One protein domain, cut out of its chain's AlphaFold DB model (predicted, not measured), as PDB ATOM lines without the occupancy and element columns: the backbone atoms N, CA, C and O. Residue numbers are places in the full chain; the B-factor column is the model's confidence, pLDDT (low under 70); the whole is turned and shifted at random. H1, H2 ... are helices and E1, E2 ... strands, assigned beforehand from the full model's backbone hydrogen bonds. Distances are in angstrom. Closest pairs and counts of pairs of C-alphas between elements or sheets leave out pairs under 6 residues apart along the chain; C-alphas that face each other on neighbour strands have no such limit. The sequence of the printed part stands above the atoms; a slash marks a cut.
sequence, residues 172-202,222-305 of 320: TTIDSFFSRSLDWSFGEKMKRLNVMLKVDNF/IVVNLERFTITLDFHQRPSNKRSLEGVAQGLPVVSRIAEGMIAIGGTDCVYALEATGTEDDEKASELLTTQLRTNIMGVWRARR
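This is residues 172 to 202 and 222 to 305 of the 320 residues of an uncharacterized protein of Kwoniella bestiolae CBS 10118 (UniProt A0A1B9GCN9). Three parallel strands make a twisted sheet with helices over one face and no named helix over the other: the long helix H4 runs along the edge strand E3, H3 slants over E2 and E3, and small H1 is over E1. H2 is set off from the sheet and packs on H4. The printed part has 115 residues with four named helices and three named strands, in the order H1 E1 E2 H2 H3 E3 H4; the sheet's order is E1 E2 E3, all parallel, and the class is mixed, helices and strands. The whole is compact, with a radius of gyration of the C-alphas of 14.2 A, and elongated in outline, spanning 42 by 27 by 24 A.

H1 is residues 174 to 178, with C-alpha 174 at (-40.915, -31.610, 23.792). E1, residues 192 to 198, is 20.0 A long from first to last C-alpha, and E2, residues 228 to 234, is 19.4 A. H2 is residues 245 to 251, and H3, residues 255 to 266, is 15.8 A long. E3, residues 271 to 277, is 19.7 A long and begins at C-alpha 271, (-43.531, -16.095, 13.194). H4, residues 282 to 303, is 31.3 A long and ends at C-alpha 303, (-29.381, -25.164, 4.511).

E1 and E2 are parallel at 17 degrees, with N 195 and O 230 3.1 A apart, within hydrogen-bond range. E2 and E3 are parallel at 18 degrees, with N 231 and O 273 at 3.1 A. The sheet is twisted, its C-alphas up to 4.3 A off the best plane. H1, H3 and H4 are on the same face. H3, at a height of 9.6 A over the sheet, makes two layers with it, a helix on one face of a sheet; it runs slantwise to the strands, at 39 degrees to E2 on the local plane. H4, at a height of 7.2 A, runs along E3 at 16 degrees on the local plane; their closest C-alphas are those of Glu 275 and Ser 286, 4.2 A. H3 and H4 touch, closest at the C-alphas of Ser 256 and Asn 296, 5.3 A, only just about perpendicular at 73 degrees. H1 and H3 only just touch, with 3 pairs of C-alphas within 8 A, the closest those of Phe 178 and Gly 261, 6.1 A. H2 is not on the sheet; it touches H4, through residues 284 to 289 of H4 alone, closest at the C-alphas of Leu 245 and Ala 285, 5.8 A, at a steep tilt of 44 degrees, the same way. E2, H2, H3 and E3 form a strand-helix-strand unit, two parallel neighbour strands with helices between, and its crossover is right-handed. In H1, H2, H3 and H4 every O i to N i+4 pair is within hydrogen-bond range.

The two C-alphas farthest apart are those of Glu 188 and Asn 241, 42.7 A. Residues 203 to 221 are not printed, and C-alphas 202 and 222 are 32.1 A apart across the cut. The link from H1 to E1 is long. Mean pLDDT of the printed part is 78.8; residues 179 to 187, 200 to 202, 222 to 224, 251 to 253 and 302 to 305 are under 70.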
ATOM      1  N   THR A 172     -47.321 -32.911  28.307       75.56
ATOM      2  CA  THR A 172     -46.648 -33.232  27.050       75.56
ATOM      3  C   THR A 172     -45.241 -32.652  27.070       75.56
ATOM      4  O   THR A 172     -45.024 -31.475  27.352       75.56
ATOM      5  N   THR A 173     -44.272 -33.509  26.778       78.94
ATOM      6  CA  THR A 173     -42.858 -33.155  26.716       78.94
ATOM      7  C   THR A 173     -42.507 -32.763  25.286       78.94
ATOM      8  O   THR A 173     -43.191 -33.159  24.338       78.94
ATOM      9  N   ILE A 174     -41.417 -32.016  25.115       78.94
ATOM     10  CA  ILE A 174     -40.915 -31.610  23.792       78.94
ATOM     11  C   ILE A 174     -40.747 -32.828  22.869       78.94
ATOM     12  O   ILE A 174     -41.212 -32.824  21.729       78.94
ATOM     13  N   ASP A 175     -40.140 -33.904  23.377       75.19
ATOM     14  CA  ASP A 175     -39.908 -35.116  22.592       75.19
ATOM     15  C   ASP A 175     -41.223 -35.820  22.231       75.19
ATOM     16  O   ASP A 175     -41.401 -36.240  21.089       75.19
ATOM     17  N   SER A 176     -42.184 -35.915  23.158       76.25
ATOM     18  CA  SER A 176     -43.500 -36.513  22.874       76.25
ATOM     19  C   SER A 176     -44.273 -35.718  21.812       76.25
ATOM     20  O   SER A 176     -44.892 -36.307  20.925       76.25
ATOM     21  N   PHE A 177     -44.175 -34.386  21.856       81.25
ATOM     22  CA  PHE A 177     -44.832 -33.490  20.908       81.25
ATOM     23  C   PHE A 177     -44.307 -33.671  19.475       81.25
ATOM     24  O   PHE A 177     -45.096 -33.835  18.545       81.25
ATOM     25  N   PHE A 178     -42.980 -33.704  19.295       77.44
ATOM     26  CA  PHE A 178     -42.356 -33.771  17.967       77.44
ATOM     27  C   PHE A 178     -42.086 -35.189  17.446       77.44
ATOM     28  O   PHE A 178     -41.946 -35.370  16.241       77.44
ATOM     29  N   SER A 179     -42.022 -36.213  18.303       69.31
ATOM     30  CA  SER A 179     -41.708 -37.602  17.899       69.31
ATOM     31  C   SER A 179     -42.753 -38.262  16.997       69.31
ATOM     32  O   SER A 179     -42.539 -39.371  16.499       69.31
ATOM     33  N   ARG A 180     -43.897 -37.616  16.786       64.94
ATOM     34  CA  ARG A 180     -45.030 -38.203  16.086       64.94
ATOM     35  C   ARG A 180     -45.028 -37.843  14.607       64.94
ATOM     36  O   ARG A 180     -45.060 -36.683  14.218       64.94
ATOM     37  N   SER A 181     -45.047 -38.886  13.784       52.75
ATOM     38  CA  SER A 181     -45.354 -38.815  12.361       52.75
ATOM     39  C   SER A 181     -46.823 -38.447  12.204       52.75
ATOM     40  O   SER A 181     -47.699 -39.287  12.425       52.75
ATOM     41  N   LEU A 182     -47.093 -37.189  11.893       55.44
ATOM     42  CA  LEU A 182     -48.447 -36.690  11.725       55.44
ATOM     43  C   LEU A 182     -48.608 -36.107  10.345       55.44
ATOM     44  O   LEU A 182     -47.682 -35.519   9.784       55.44
ATOM     45  N   ASP A 183     -49.825 -36.258   9.853       59.34
ATOM     46  CA  ASP A 183     -50.328 -35.446   8.770       59.34
ATOM     47  C   ASP A 183     -50.606 -34.052   9.342       59.34
ATOM     48  O   ASP A 183     -51.694 -33.751   9.827       59.34
ATOM     49  N   TRP A 184     -49.555 -33.233   9.413       61.03
ATOM     50  CA  TRP A 184     -49.616 -31.852   9.893       61.03
ATOM     51  C   TRP A 184     -50.244 -30.915   8.850       61.03
ATOM     52  O   TRP A 184     -49.875 -29.744   8.763       61.03
ATOM     53  N   SER A 185     -51.180 -31.406   8.036       58.41
ATOM     54  CA  SER A 185     -52.063 -30.554   7.252       58.41
ATOM     55  C   SER A 185     -53.003 -29.829   8.220       58.41
ATOM     56  O   SER A 185     -54.133 -30.259   8.444       58.41
ATOM     57  N   PHE A 186     -52.507 -28.772   8.870       65.06
ATOM     58  CA  PHE A 186     -53.353 -27.866   9.641       65.06
ATOM     59  C   PHE A 186     -54.470 -27.371   8.723       65.06
ATOM     60  O   PHE A 186     -54.213 -27.008   7.573       65.06
ATOM     61  N   GLY A 187     -55.705 -27.381   9.222       62.28
ATOM     62  CA  GLY A 187     -56.828 -26.794   8.504       62.28
ATOM     63  C   GLY A 187     -56.524 -25.347   8.113       62.28
ATOM     64  O   GLY A 187     -55.806 -24.636   8.816       62.28
ATOM     65  N   GLU A 188     -57.084 -24.887   6.992       71.06
ATOM     66  CA  GLU A 188     -56.804 -23.556   6.422       71.06
ATOM     67  C   GLU A 188     -57.172 -22.384   7.358       71.06
ATOM     68  O   GLU A 188     -56.824 -21.233   7.085       71.06
ATOM     69  N   LYS A 189     -57.885 -22.658   8.456       84.31
ATOM     70  CA  LYS A 189     -58.420 -21.652   9.372       84.31
ATOM     71  C   LYS A 189     -57.424 -21.206  10.446       84.31
ATOM     72  O   LYS A 189     -57.426 -20.029  10.799       84.31
ATOM     73  N   MET A 190     -56.580 -22.109  10.947       88.50
ATOM     74  CA  MET A 190     -55.696 -21.819  12.080       88.50
ATOM     75  C   MET A 190     -54.565 -20.860  11.693       88.50
ATOM     76  O   MET A 190     -53.709 -21.191  10.873       88.50
ATOM     77  N   LYS A 191     -54.529 -19.699  12.349       90.81
ATOM     78  CA  LYS A 191     -53.515 -18.650  12.177       90.81
ATOM     79  C   LYS A 191     -52.553 -18.563  13.351       90.81
ATOM     80  O   LYS A 191     -51.387 -18.231  13.146       90.81
ATOM     81  N   ARG A 192     -53.005 -18.853  14.576       92.50
ATOM     82  CA  ARG A 192     -52.151 -18.772  15.770       92.50
ATOM     83  C   ARG A 192     -52.272 -19.997  16.650       92.50
ATOM     84  O   ARG A 192     -53.364 -20.383  17.048       92.50
ATOM     85  N   LEU A 193     -51.123 -20.555  17.003       91.50
ATOM     86  CA  LEU A 193     -51.022 -21.681  17.913       91.50
ATOM     87  C   LEU A 193     -50.060 -21.339  19.046       91.50
ATOM     88  O   LEU A 193     -48.908 -20.985  18.790       91.50
ATOM     89  N   ASN A 194     -50.516 -21.495  20.283       92.00
ATOM     90  CA  ASN A 194     -49.677 -21.468  21.468       92.00
ATOM     91  C   ASN A 194     -49.860 -22.760  22.263       92.00
ATOM     92  O   ASN A 194     -50.983 -23.151  22.591       92.00
ATOM     93  N   VAL A 195     -48.752 -23.433  22.562       90.31
ATOM     94  CA  VAL A 195     -48.756 -24.690  23.311       90.31
ATOM     95  C   VAL A 195     -47.720 -24.622  24.416       90.31
ATOM     96  O   VAL A 195     -46.532 -24.418  24.164       90.31
ATOM     97  N   MET A 196     -48.159 -24.867  25.643       88.12
ATOM     98  CA  MET A 196     -47.256 -25.089  26.761       88.12
ATOM     99  C   MET A 196     -46.713 -26.522  26.727       88.12
ATOM    100  O   MET A 196     -47.477 -27.467  26.547       88.12
ATOM    101  N   LEU A 197     -45.404 -26.698  26.901       86.25
ATOM    102  CA  LEU A 197     -44.728 -27.995  26.944       86.25
ATOM    103  C   LEU A 197     -43.803 -28.066  28.154       86.25
ATOM    104  O   LEU A 197     -43.098 -27.115  28.485       86.25
ATOM    105  N   LYS A 198     -43.741 -29.235  28.782       82.44
ATOM    106  CA  LYS A 198     -42.878 -29.448  29.941       82.44
ATOM    107  C   LYS A 198     -41.438 -29.735  29.535       82.44
ATOM    108  O   LYS A 198     -41.167 -30.521  28.619       82.44
ATOM    109  N   VAL A 199     -40.503 -29.162  30.291       77.44
ATOM    110  CA  VAL A 199     -39.075 -29.444  30.142       77.44
ATOM    111  C   VAL A 199     -38.644 -30.580  31.081       77.44
ATOM    112  O   VAL A 199     -38.447 -30.383  32.280       77.44
ATOM    113  N   ASP A 200     -38.422 -31.773  30.530       69.50
ATOM    114  CA  ASP A 200     -38.000 -32.946  31.305       69.50
ATOM    115  C   ASP A 200     -36.573 -32.873  31.872       69.50
ATOM    116  O   ASP A 200     -35.652 -32.273  31.316       69.50
ATOM    117  N   ASN A 201     -36.347 -33.578  32.986       55.31
ATOM    118  CA  ASN A 201     -35.037 -33.659  33.640       55.31
ATOM    119  C   ASN A 201     -33.980 -34.477  32.870       55.31
ATOM    120  O   ASN A 201     -32.789 -34.320  33.153       55.31
ATOM    121  N   PHE A 202     -34.392 -35.267  31.874       46.38
ATOM    122  CA  PHE A 202     -33.580 -36.276  31.178       46.38
ATOM    123  C   PHE A 202     -32.922 -35.822  29.862       46.38
ATOM    124  O   PHE A 202     -32.396 -36.656  29.135       46.38
ATOM    125  N   ILE A 222     -46.682 -28.101   2.255       51.62
ATOM    126  CA  ILE A 222     -47.123 -27.444   3.481       51.62
ATOM    127  C   ILE A 222     -47.956 -26.234   3.038       51.62
ATOM    128  O   ILE A 222     -47.402 -25.186   2.712       51.62
ATOM    129  N   VAL A 223     -49.274 -26.403   2.926       50.47
ATOM    130  CA  VAL A 223     -50.221 -25.290   2.779       50.47
ATOM    131  C   VAL A 223     -50.624 -24.903   4.194       50.47
ATOM    132  O   VAL A 223     -51.610 -25.398   4.722       50.47
ATOM    133  N   VAL A 224     -49.783 -24.117   4.858       61.31
ATOM    134  CA  VAL A 224     -50.014 -23.715   6.248       61.31
ATOM    135  C   VAL A 224     -50.317 -22.227   6.280       61.31
ATOM    136  O   VAL A 224     -49.522 -21.421   5.804       61.31
ATOM    137  N   ASN A 225     -51.481 -21.885   6.835       70.12
ATOM    138  CA  ASN A 225     -51.936 -20.512   7.072       70.12
ATOM    139  C   ASN A 225     -51.534 -20.002   8.474       70.12
ATOM    140  O   ASN A 225     -52.086 -19.028   8.978       70.12
ATOM    141  N   LEU A 226     -50.598 -20.693   9.132       84.25
ATOM    142  CA  LEU A 226     -50.162 -20.371  10.483       84.25
ATOM    143  C   LEU A 226     -49.244 -19.148  10.459       84.25
ATOM    144  O   LEU A 226     -48.066 -19.229  10.119       84.25
ATOM    145  N   GLU A 227     -49.779 -18.009  10.869       89.75
ATOM    146  CA  GLU A 227     -49.058 -16.746  10.989       89.75
ATOM    147  C   GLU A 227     -48.139 -16.726  12.218       89.75
ATOM    148  O   GLU A 227     -47.081 -16.095  12.193       89.75
ATOM    149  N   ARG A 228     -48.521 -17.414  13.305       91.75
ATOM    150  CA  ARG A 228     -47.754 -17.433  14.558       91.75
ATOM    151  C   ARG A 228     -47.769 -18.795  15.247       91.75
ATOM    152  O   ARG A 228     -48.833 -19.371  15.457       91.75
ATOM    153  N   PHE A 229     -46.596 -19.255  15.675       91.56
ATOM    154  CA  PHE A 229     -46.448 -20.455  16.493       91.56
ATOM    155  C   PHE A 229     -45.551 -20.183  17.702       91.56
ATOM    156  O   PHE A 229     -44.345 -19.957  17.558       91.56
ATOM    157  N   THR A 230     -46.144 -20.236  18.890       93.06
ATOM    158  CA  THR A 230     -45.449 -20.112  20.170       93.06
ATOM    159  C   THR A 230     -45.420 -21.460  20.887       93.06
ATOM    160  O   THR A 230     -46.421 -22.173  20.947       93.06
ATOM    161  N   ILE A 231     -44.260 -21.811  21.439       91.69
ATOM    162  CA  ILE A 231     -44.141 -22.874  22.439       91.69
ATOM    163  C   ILE A 231     -43.696 -22.226  23.748       91.69
ATOM    164  O   ILE A 231     -42.645 -21.587  23.785       91.69
ATOM    165  N   THR A 232     -44.459 -22.422  24.818       90.69
ATOM    166  CA  THR A 232     -44.065 -22.002  26.169       90.69
ATOM    167  C   THR A 232     -43.467 -23.195  26.904       90.69
ATOM    168  O   THR A 232     -44.119 -24.218  27.093       90.69
ATOM    169  N   LEU A 233     -42.208 -23.089  27.312       88.44
ATOM    170  CA  LEU A 233     -41.498 -24.126  28.044       88.44
ATOM    171  C   LEU A 233     -41.686 -23.949  29.551       88.44
ATOM    172  O   LEU A 233     -41.298 -22.928  30.112       88.44
ATOM    173  N   ASP A 234     -42.235 -24.969  30.200       86.31
ATOM    174  CA  ASP A 234     -42.464 -24.985  31.643       86.31
ATOM    175  C   ASP A 234     -41.269 -25.585  32.412       86.31
ATOM    176  O   ASP A 234     -40.907 -26.761  32.244       86.31
ATOM    177  N   PHE A 235     -40.659 -24.757  33.269       83.19
ATOM    178  CA  PHE A 235     -39.505 -25.074  34.113       83.19
ATOM    179  C   PHE A 235     -39.855 -25.280  35.597       83.19
ATOM    180  O   PHE A 235     -38.948 -25.602  36.375       83.19
ATOM    181  N   HIS A 236     -41.123 -25.188  36.018       80.25
ATOM    182  CA  HIS A 236     -41.523 -25.305  37.432       80.25
ATOM    183  C   HIS A 236     -41.128 -26.638  38.084       80.25
ATOM    184  O   HIS A 236     -40.998 -26.723  39.306       80.25
ATOM    185  N   GLN A 237     -40.862 -27.681  37.297       72.81
ATOM    186  CA  GLN A 237     -40.424 -28.992  37.798       72.81
ATOM    187  C   GLN A 237     -38.901 -29.210  37.754       72.81
ATOM    188  O   GLN A 237     -38.401 -30.283  38.113       72.81
ATOM    189  N   ARG A 238     -38.125 -28.206  37.325       72.25
ATOM    190  CA  ARG A 238     -36.657 -28.256  37.340       72.25
ATOM    191  C   ARG A 238     -36.116 -27.918  38.734       72.25
ATOM    192  O   ARG A 238     -36.726 -27.125  39.446       72.25
ATOM    193  N   PRO A 239     -34.965 -28.461  39.155       73.62
ATOM    194  CA  PRO A 239     -34.280 -27.961  40.348       73.62
ATOM    195  C   PRO A 239     -33.853 -26.496  40.153       73.62
ATOM    196  O   PRO A 239     -33.577 -26.081  39.029       73.62
ATOM    197  N   SER A 240     -33.796 -25.707  41.232       73.12
ATOM    198  CA  SER A 240     -33.623 -24.242  41.175       73.12
ATOM    199  C   SER A 240     -32.376 -23.798  40.403       73.12
ATOM    200  O   SER A 240     -32.426 -22.847  39.636       73.12
ATOM    201  N   ASN A 241     -31.281 -24.557  40.492       70.25
ATOM    202  CA  ASN A 241     -30.050 -24.298  39.735       70.25
ATOM    203  C   ASN A 241     -30.204 -24.415  38.205       70.25
ATOM    204  O   ASN A 241     -29.330 -23.969  37.470       70.25
ATOM    205  N   LYS A 242     -31.282 -25.040  37.723       74.19
ATOM    206  CA  LYS A 242     -31.639 -25.146  36.302       74.19
ATOM    207  C   LYS A 242     -32.745 -24.166  35.885       74.19
ATOM    208  O   LYS A 242     -33.102 -24.160  34.713       74.19
ATOM    209  N   ARG A 243     -33.283 -23.376  36.824       78.12
ATOM    210  CA  ARG A 243     -34.269 -22.305  36.582       78.12
ATOM    211  C   ARG A 243     -33.623 -20.931  36.398       78.12
ATOM    212  O   ARG A 243     -34.304 -20.003  35.978       78.12
ATOM    213  N   SER A 244     -32.332 -20.799  36.701       83.44
ATOM    214  CA  SER A 244     -31.572 -19.588  36.394       83.44
ATOM    215  C   SER A 244     -31.382 -19.429  34.885       83.44
ATOM    216  O   SER A 244     -31.420 -20.407  34.131       83.44
ATOM    217  N   LEU A 245     -31.106 -18.204  34.435       82.81
ATOM    218  CA  LEU A 245     -30.855 -17.898  33.021       82.81
ATOM    219  C   LEU A 245     -29.736 -18.776  32.421       82.81
ATOM    220  O   LEU A 245     -29.843 -19.278  31.303       82.81
ATOM    221  N   GLU A 246     -28.669 -19.003  33.189       81.06
ATOM    222  CA  GLU A 246     -27.541 -19.862  32.810       81.06
ATOM    223  C   GLU A 246     -27.957 -21.336  32.731       81.06
ATOM    224  O   GLU A 246     -27.556 -22.049  31.808       81.06
ATOM    225  N   GLY A 247     -28.808 -21.780  33.661       77.75
ATOM    226  CA  GLY A 247     -29.393 -23.116  33.673       77.75
ATOM    227  C   GLY A 247     -30.295 -23.380  32.465       77.75
ATOM    228  O   GLY A 247     -30.215 -24.457  31.874       77.75
ATOM    229  N   VAL A 248     -31.087 -22.389  32.047       80.38
ATOM    230  CA  VAL A 248     -31.901 -22.436  30.820       80.38
ATOM    231  C   VAL A 248     -31.000 -22.501  29.583       80.38
ATOM    232  O   VAL A 248     -31.179 -23.378  28.737       80.38
ATOM    233  N   ALA A 249     -29.980 -21.638  29.509       76.44
ATOM    234  CA  ALA A 249     -29.041 -21.574  28.388       76.44
ATOM    235  C   ALA A 249     -28.259 -22.883  28.180       76.44
ATOM    236  O   ALA A 249     -28.030 -23.300  27.046       76.44
ATOM    237  N   GLN A 250     -27.837 -23.530  29.270       70.75
ATOM    238  CA  GLN A 250     -27.071 -24.782  29.237       70.75
ATOM    239  C   GLN A 250     -27.971 -26.028  29.180       70.75
ATOM    240  O   GLN A 250     -27.546 -27.084  28.711       70.75
ATOM    241  N   GLY A 251     -29.205 -25.925  29.677       61.53
ATOM    242  CA  GLY A 251     -30.130 -27.041  29.871       61.53
ATOM    243  C   GLY A 251     -30.949 -27.441  28.642       61.53
ATOM    244  O   GLY A 251     -31.569 -28.506  28.673       61.53
ATOM    245  N   LEU A 252     -30.940 -26.631  27.576       66.06
ATOM    246  CA  LEU A 252     -31.671 -26.859  26.322       66.06
ATOM    247  C   LEU A 252     -30.722 -27.113  25.130       66.06
ATOM    248  O   LEU A 252     -30.639 -26.304  24.210       66.06
ATOM    249  N   PRO A 253     -30.040 -28.273  25.061       57.06
ATOM    250  CA  PRO A 253     -29.152 -28.602  23.940       57.06
ATOM    251  C   PRO A 253     -29.886 -28.891  22.610       57.06
ATOM    252  O   PRO A 253     -29.270 -29.361  21.657       57.06
ATOM    253  N   VAL A 254     -31.201 -28.648  22.530       71.50
ATOM    254  CA  VAL A 254     -32.089 -29.182  21.482       71.50
ATOM    255  C   VAL A 254     -32.908 -28.094  20.767       71.50
ATOM    256  O   VAL A 254     -33.782 -28.407  19.965       71.50
ATOM    257  N   VAL A 255     -32.607 -26.806  20.980       81.75
ATOM    258  CA  VAL A 255     -33.308 -25.691  20.301       81.75
ATOM    259  C   VAL A 255     -33.281 -25.840  18.773       81.75
ATOM    260  O   VAL A 255     -34.249 -25.493  18.103       81.75
ATOM    261  N   SER A 256     -32.219 -26.432  18.215       78.62
ATOM    262  CA  SER A 256     -32.138 -26.785  16.794       78.62
ATOM    263  C   SER A 256     -33.248 -27.739  16.343       78.62
ATOM    264  O   SER A 256     -33.872 -27.496  15.315       78.62
ATOM    265  N   ARG A 257     -33.555 -28.788  17.114       77.88
ATOM    266  CA  ARG A 257     -34.633 -29.728  16.764       77.88
ATOM    267  C   ARG A 257     -36.015 -29.144  17.026       77.88
ATOM    268  O   ARG A 257     -36.934 -29.428  16.269       77.88
ATOM    269  N   ILE A 258     -36.158 -28.308  18.058       84.12
ATOM    270  CA  ILE A 258     -37.395 -27.541  18.277       84.12
ATOM    271  C   ILE A 258     -37.652 -26.654  17.054       84.12
ATOM    272  O   ILE A 258     -38.745 -26.684  16.506       84.12
ATOM    273  N   ALA A 259     -36.629 -25.946  16.564       84.62
ATOM    274  CA  ALA A 259     -36.719 -25.149  15.344       84.62
ATOM    275  C   ALA A 259     -37.138 -25.990  14.129       84.62
ATOM    276  O   ALA A 259     -38.035 -25.590  13.393       84.62
ATOM    277  N   GLU A 260     -36.530 -27.160  13.921       80.38
ATOM    278  CA  GLU A 260     -36.908 -28.067  12.830       80.38
ATOM    279  C   GLU A 260     -38.367 -28.526  12.930       80.38
ATOM    280  O   GLU A 260     -39.092 -28.459  11.937       80.38
ATOM    281  N   GLY A 261     -38.814 -28.933  14.121       79.75
ATOM    282  CA  GLY A 261     -40.191 -29.349  14.378       79.75
ATOM    283  C   GLY A 261     -41.203 -28.210  14.217       79.75
ATOM    284  O   GLY A 261     -42.264 -28.394  13.627       79.75
ATOM    285  N   MET A 262     -40.863 -27.003  14.672       85.56
ATOM    286  CA  MET A 262     -41.708 -25.822  14.493       85.56
ATOM    287  C   MET A 262     -41.800 -25.400  13.022       85.56
ATOM    288  O   MET A 262     -42.891 -25.081  12.558       85.56
ATOM    289  N   ILE A 263     -40.704 -25.454  12.257       81.94
ATOM    290  CA  ILE A 263     -40.714 -25.196  10.802       81.94
ATOM    291  C   ILE A 263     -41.537 -26.250  10.062       81.94
ATOM    292  O   ILE A 263     -42.253 -25.930   9.115       81.94
ATOM    293  N   ALA A 264     -41.424 -27.511  10.473       77.81
ATOM    294  CA  ALA A 264     -42.204 -28.613   9.923       77.81
ATOM    295  C   ALA A 264     -43.718 -28.397  10.060       77.81
ATOM    296  O   ALA A 264     -44.464 -28.793   9.168       77.81
ATOM    297  N   ILE A 265     -44.141 -27.754  11.150       79.25
ATOM    298  CA  ILE A 265     -45.537 -27.424  11.451       79.25
ATOM    299  C   ILE A 265     -45.962 -26.098  10.805       79.25
ATOM    300  O   ILE A 265     -46.940 -26.068  10.074       79.25
ATOM    301  N   GLY A 266     -45.247 -25.004  11.075       78.56
ATOM    302  CA  GLY A 266     -45.660 -23.647  10.693       78.56
ATOM    303  C   GLY A 266     -45.243 -23.207   9.284       78.56
ATOM    304  O   GLY A 266     -45.799 -22.254   8.754       78.56
ATOM    305  N   GLY A 267     -44.272 -23.871   8.653       78.56
ATOM    306  CA  GLY A 267     -43.764 -23.478   7.335       78.56
ATOM    307  C   GLY A 267     -42.713 -22.359   7.357       78.56
ATOM    308  O   GLY A 267     -41.852 -22.291   8.229       78.56
ATOM    309  N   THR A 268     -42.676 -21.532   6.311       77.06
ATOM    310  CA  THR A 268     -41.650 -20.479   6.144       77.06
ATOM    311  C   THR A 268     -42.143 -19.077   6.466       77.06
ATOM    312  O   THR A 268     -41.326 -18.228   6.806       77.06
ATOM    313  N   ASP A 269     -43.451 -18.845   6.380       78.62
ATOM    314  CA  ASP A 269     -44.062 -17.521   6.564       78.62
ATOM    315  C   ASP A 269     -44.587 -17.301   7.996       78.62
ATOM    316  O   ASP A 269     -45.143 -16.252   8.311       78.62
ATOM    317  N   CYS A 270     -44.372 -18.277   8.880       84.69
ATOM    318  CA  CYS A 270     -44.791 -18.242  10.273       84.69
ATOM    319  C   CYS A 270     -43.787 -17.484  11.161       84.69
ATOM    320  O   CYS A 270     -42.566 -17.614  11.025       84.69
ATOM    321  N   VAL A 271     -44.308 -16.717  12.120       90.44
ATOM    322  CA  VAL A 271     -43.531 -16.095  13.194       90.44
ATOM    323  C   VAL A 271     -43.429 -17.058  14.372       90.44
ATOM    324  O   VAL A 271     -44.433 -17.421  14.984       90.44
ATOM    325  N   TYR A 272     -42.200 -17.422  14.727       92.50
ATOM    326  CA  TYR A 272     -41.915 -18.386  15.785       92.50
ATOM    327  C   TYR A 272     -41.443 -17.720  17.075       92.50
ATOM    328  O   TYR A 272     -40.590 -16.830  17.032       92.50
ATOM    329  N   ALA A 273     -41.938 -18.203  18.214       93.75
ATOM    330  CA  ALA A 273     -41.480 -17.803  19.543       93.75
ATOM    331  C   ALA A 273     -41.274 -19.024  20.452       93.75
ATOM    332  O   ALA A 273     -42.015 -20.006  20.374       93.75
ATOM    333  N   LEU A 274     -40.254 -18.949  21.310       92.31
ATOM    334  CA  LEU A 274     -39.997 -19.928  22.362       92.31
ATOM    335  C   LEU A 274     -39.933 -19.175  23.687       92.31
ATOM    336  O   LEU A 274     -38.977 -18.442  23.944       92.31
ATOM    337  N   GLU A 275     -40.977 -19.334  24.486       91.12
ATOM    338  CA  GLU A 275     -41.151 -18.657  25.767       91.12
ATOM    339  C   GLU A 275     -40.781 -19.592  26.920       91.12
ATOM    340  O   GLU A 275     -40.711 -20.811  26.754       91.12
ATOM    341  N   ALA A 276     -40.527 -19.024  28.090       89.25
ATOM    342  CA  ALA A 276     -40.245 -19.744  29.321       89.25
ATOM    343  C   ALA A 276     -41.226 -19.320  30.413       89.25
ATOM    344  O   ALA A 276     -41.567 -18.147  30.522       89.25
ATOM    345  N   THR A 277     -41.630 -20.279  31.241       87.62
ATOM    346  CA  THR A 277     -42.325 -20.013  32.501       87.62
ATOM    347  C   THR A 277     -41.731 -20.838  33.639       87.62
ATOM    348  O   THR A 277     -41.205 -21.934  33.416       87.62
ATOM    349  N   GLY A 278     -41.791 -20.316  34.863       82.00
ATOM    350  CA  GLY A 278     -41.276 -21.001  36.050       82.00
ATOM    351  C   GLY A 278     -39.761 -20.909  36.204       82.00
ATOM    352  O   GLY A 278     -39.146 -21.762  36.852       82.00
ATOM    353  N   THR A 279     -39.148 -19.900  35.587       85.00
ATOM    354  CA  THR A 279     -37.737 -19.533  35.741       85.00
ATOM    355  C   THR A 279     -37.578 -18.398  36.761       85.00
ATOM    356  O   THR A 279     -38.550 -17.906  37.326       85.00
ATOM    357  N   GLU A 280     -36.339 -17.991  37.053       87.19
ATOM    358  CA  GLU A 280     -36.085 -16.828  37.925       87.19
ATOM    359  C   GLU A 280     -36.463 -15.489  37.261       87.19
ATOM    360  O   GLU A 280     -36.755 -14.520  37.959       87.19
ATOM    361  N   ASP A 281     -36.440 -15.437  35.926       89.06
ATOM    362  CA  ASP A 281     -36.752 -14.262  35.109       89.06
ATOM    363  C   ASP A 281     -37.297 -14.739  33.751       89.06
ATOM    364  O   ASP A 281     -36.549 -14.931  32.785       89.06
ATOM    365  N   ASP A 282     -38.609 -14.986  33.715       87.50
ATOM    366  CA  ASP A 282     -39.311 -15.566  32.562       87.50
ATOM    367  C   ASP A 282     -39.176 -14.709  31.300       87.50
ATOM    368  O   ASP A 282     -39.043 -15.241  30.195       87.50
ATOM    369  N   GLU A 283     -39.137 -13.383  31.448       91.62
ATOM    370  CA  GLU A 283     -39.010 -12.449  30.330       91.62
ATOM    371  C   GLU A 283     -37.630 -12.571  29.671       91.62
ATOM    372  O   GLU A 283     -37.534 -12.823  28.465       91.62
ATOM    373  N   LYS A 284     -36.548 -12.495  30.460       90.62
ATOM    374  CA  LYS A 284     -35.187 -12.650  29.917       90.62
ATOM    375  C   LYS A 284     -34.926 -14.057  29.392       90.62
ATOM    376  O   LYS A 284     -34.228 -14.217  28.388       90.62
ATOM    377  N   ALA A 285     -35.464 -15.082  30.054       88.81
ATOM    378  CA  ALA A 285     -35.356 -16.456  29.580       88.81
ATOM    379  C   ALA A 285     -36.061 -16.630  28.223       88.81
ATOM    380  O   ALA A 285     -35.481 -17.214  27.305       88.81
ATOM    381  N   SER A 286     -37.257 -16.058  28.059       91.81
ATOM    382  CA  SER A 286     -38.003 -16.066  26.793       91.81
ATOM    383  C   SER A 286     -37.266 -15.321  25.676       91.81
ATOM    384  O   SER A 286     -37.174 -15.825  24.553       91.81
ATOM    385  N   GLU A 287     -36.678 -14.156  25.969       92.44
ATOM    386  CA  GLU A 287     -35.881 -13.391  24.999       92.44
ATOM    387  C   GLU A 287     -34.658 -14.191  24.519       92.44
ATOM    388  O   GLU A 287     -34.391 -14.292  23.313       92.44
ATOM    389  N   LEU A 288     -33.939 -14.816  25.457       91.12
ATOM    390  CA  LEU A 288     -32.788 -15.665  25.164       91.12
ATOM    391  C   LEU A 288     -33.182 -16.853  24.276       91.12
ATOM    392  O   LEU A 288     -32.544 -17.094  23.245       91.12
ATOM    393  N   LEU A 289     -34.231 -17.586  24.657       90.19
ATOM    394  CA  LEU A 289     -34.713 -18.762  23.935       90.19
ATOM    395  C   LEU A 289     -35.211 -18.411  22.536       90.19
ATOM    396  O   LEU A 289     -34.827 -19.067  21.567       90.19
ATOM    397  N   THR A 290     -35.989 -17.339  22.403       91.81
ATOM    398  CA  THR A 290     -36.478 -16.861  21.105       91.81
ATOM    399  C   THR A 290     -35.326 -16.406  20.204       91.81
ATOM    400  O   THR A 290     -35.318 -16.690  19.003       91.81
ATOM    401  N   THR A 291     -34.286 -15.781  20.763       91.12
ATOM    402  CA  THR A 291     -33.079 -15.401  20.010       91.12
ATOM    403  C   THR A 291     -32.303 -16.625  19.510       91.12
ATOM    404  O   THR A 291     -31.878 -16.678  18.345       91.12
ATOM    405  N   GLN A 292     -32.144 -17.646  20.356       89.94
ATOM    406  CA  GLN A 292     -31.518 -18.911  19.964       89.94
ATOM    407  C   GLN A 292     -32.354 -19.657  18.917       89.94
ATOM    408  O   GLN A 292     -31.800 -20.149  17.929       89.94
ATOM    409  N   LEU A 293     -33.680 -19.697  19.081       90.00
ATOM    410  CA  LEU A 293     -34.610 -20.296  18.127       90.00
ATOM    411  C   LEU A 293     -34.466 -19.639  16.756       90.00
ATOM    412  O   LEU A 293     -34.224 -20.327  15.765       90.00
ATOM    413  N   ARG A 294     -34.517 -18.305  16.702       89.38
ATOM    414  CA  ARG A 294     -34.351 -17.534  15.465       89.38
ATOM    415  C   ARG A 294     -33.046 -17.878  14.751       89.38
ATOM    416  O   ARG A 294     -33.039 -18.068  13.537       89.38
ATOM    417  N   THR A 295     -31.947 -17.986  15.494       89.25
ATOM    418  CA  THR A 295     -30.640 -18.351  14.929       89.25
ATOM    419  C   THR A 295     -30.673 -19.743  14.289       89.25
ATOM    420  O   THR A 295     -30.182 -19.919  13.172       89.25
ATOM    421  N   ASN A 296     -31.305 -20.716  14.953       87.06
ATOM    422  CA  ASN A 296     -31.447 -22.080  14.441       87.06
ATOM    423  C   ASN A 296     -32.377 -22.156  13.221       87.06
ATOM    424  O   ASN A 296     -32.008 -22.765  12.219       87.06
ATOM    425  N   ILE A 297     -33.527 -21.475  13.254       84.50
ATOM    426  CA  ILE A 297     -34.475 -21.409  12.131       84.50
ATOM    427  C   ILE A 297     -33.799 -20.839  10.881       84.50
ATOM    428  O   ILE A 297     -33.860 -21.435   9.805       84.50
ATOM    429  N   MET A 298     -33.064 -19.734  11.032       83.69
ATOM    430  CA  MET A 298     -32.292 -19.148   9.933       83.69
ATOM    431  C   MET A 298     -31.224 -20.112   9.396       83.69
ATOM    432  O   MET A 298     -30.954 -20.116   8.194       83.69
ATOM    433  N   GLY A 299     -30.620 -20.930  10.261       80.06
ATOM    434  CA  GLY A 299     -29.705 -22.004   9.866       80.06
ATOM    435  C   GLY A 299     -30.387 -23.063   8.995       80.06
ATOM    436  O   GLY A 299     -29.889 -23.374   7.910       80.06
ATOM    437  N   VAL A 300     -31.559 -23.551   9.415       74.06
ATOM    438  CA  VAL A 300     -32.365 -24.538   8.673       74.06
ATOM    439  C   VAL A 300     -32.798 -23.986   7.311       74.06
ATOM    440  O   VAL A 300     -32.653 -24.659   6.288       74.06
ATOM    441  N   TRP A 301     -33.269 -22.737   7.264       73.50
ATOM    442  CA  TRP A 301     -33.678 -22.083   6.018       73.50
ATOM    443  C   TRP A 301     -32.515 -21.883   5.042       73.50
ATOM    444  O   TRP A 301     -32.682 -22.103   3.847       73.50
ATOM    445  N   ARG A 302     -31.320 -21.522   5.527       65.75
ATOM    446  CA  ARG A 302     -30.118 -21.386   4.682       65.75
ATOM    447  C   ARG A 302     -29.613 -22.732   4.150       65.75
ATOM    448  O   ARG A 302     -29.065 -22.776   3.050       65.75
ATOM    449  N   ALA A 303     -29.785 -23.815   4.909       59.28
ATOM    450  CA  ALA A 303     -29.381 -25.164   4.511       59.28
ATOM    451  C   ALA A 303     -30.329 -25.793   3.471       59.28
ATOM    452  O   ALA A 303     -29.884 -26.544   2.595       59.28
ATOM    453  N   ARG A 304     -31.626 -25.453   3.506       56.00
ATOM    454  CA  ARG A 304     -32.572 -25.777   2.429       56.00
ATOM    455  C   ARG A 304     -32.219 -24.934   1.203       56.00
ATOM    456  O   ARG A 304     -32.605 -23.777   1.110       56.00
ATOM    457  N   ARG A 305     -31.452 -25.504   0.262       40.03
ATOM    458  CA  ARG A 305     -31.089 -24.865  -1.017       40.03
ATOM    459  C   ARG A 305     -32.304 -24.150  -1.617       40.03
ATOM    460  O   ARG A 305     -33.193 -24.802  -2.162       40.03
TER     461      ARG A 305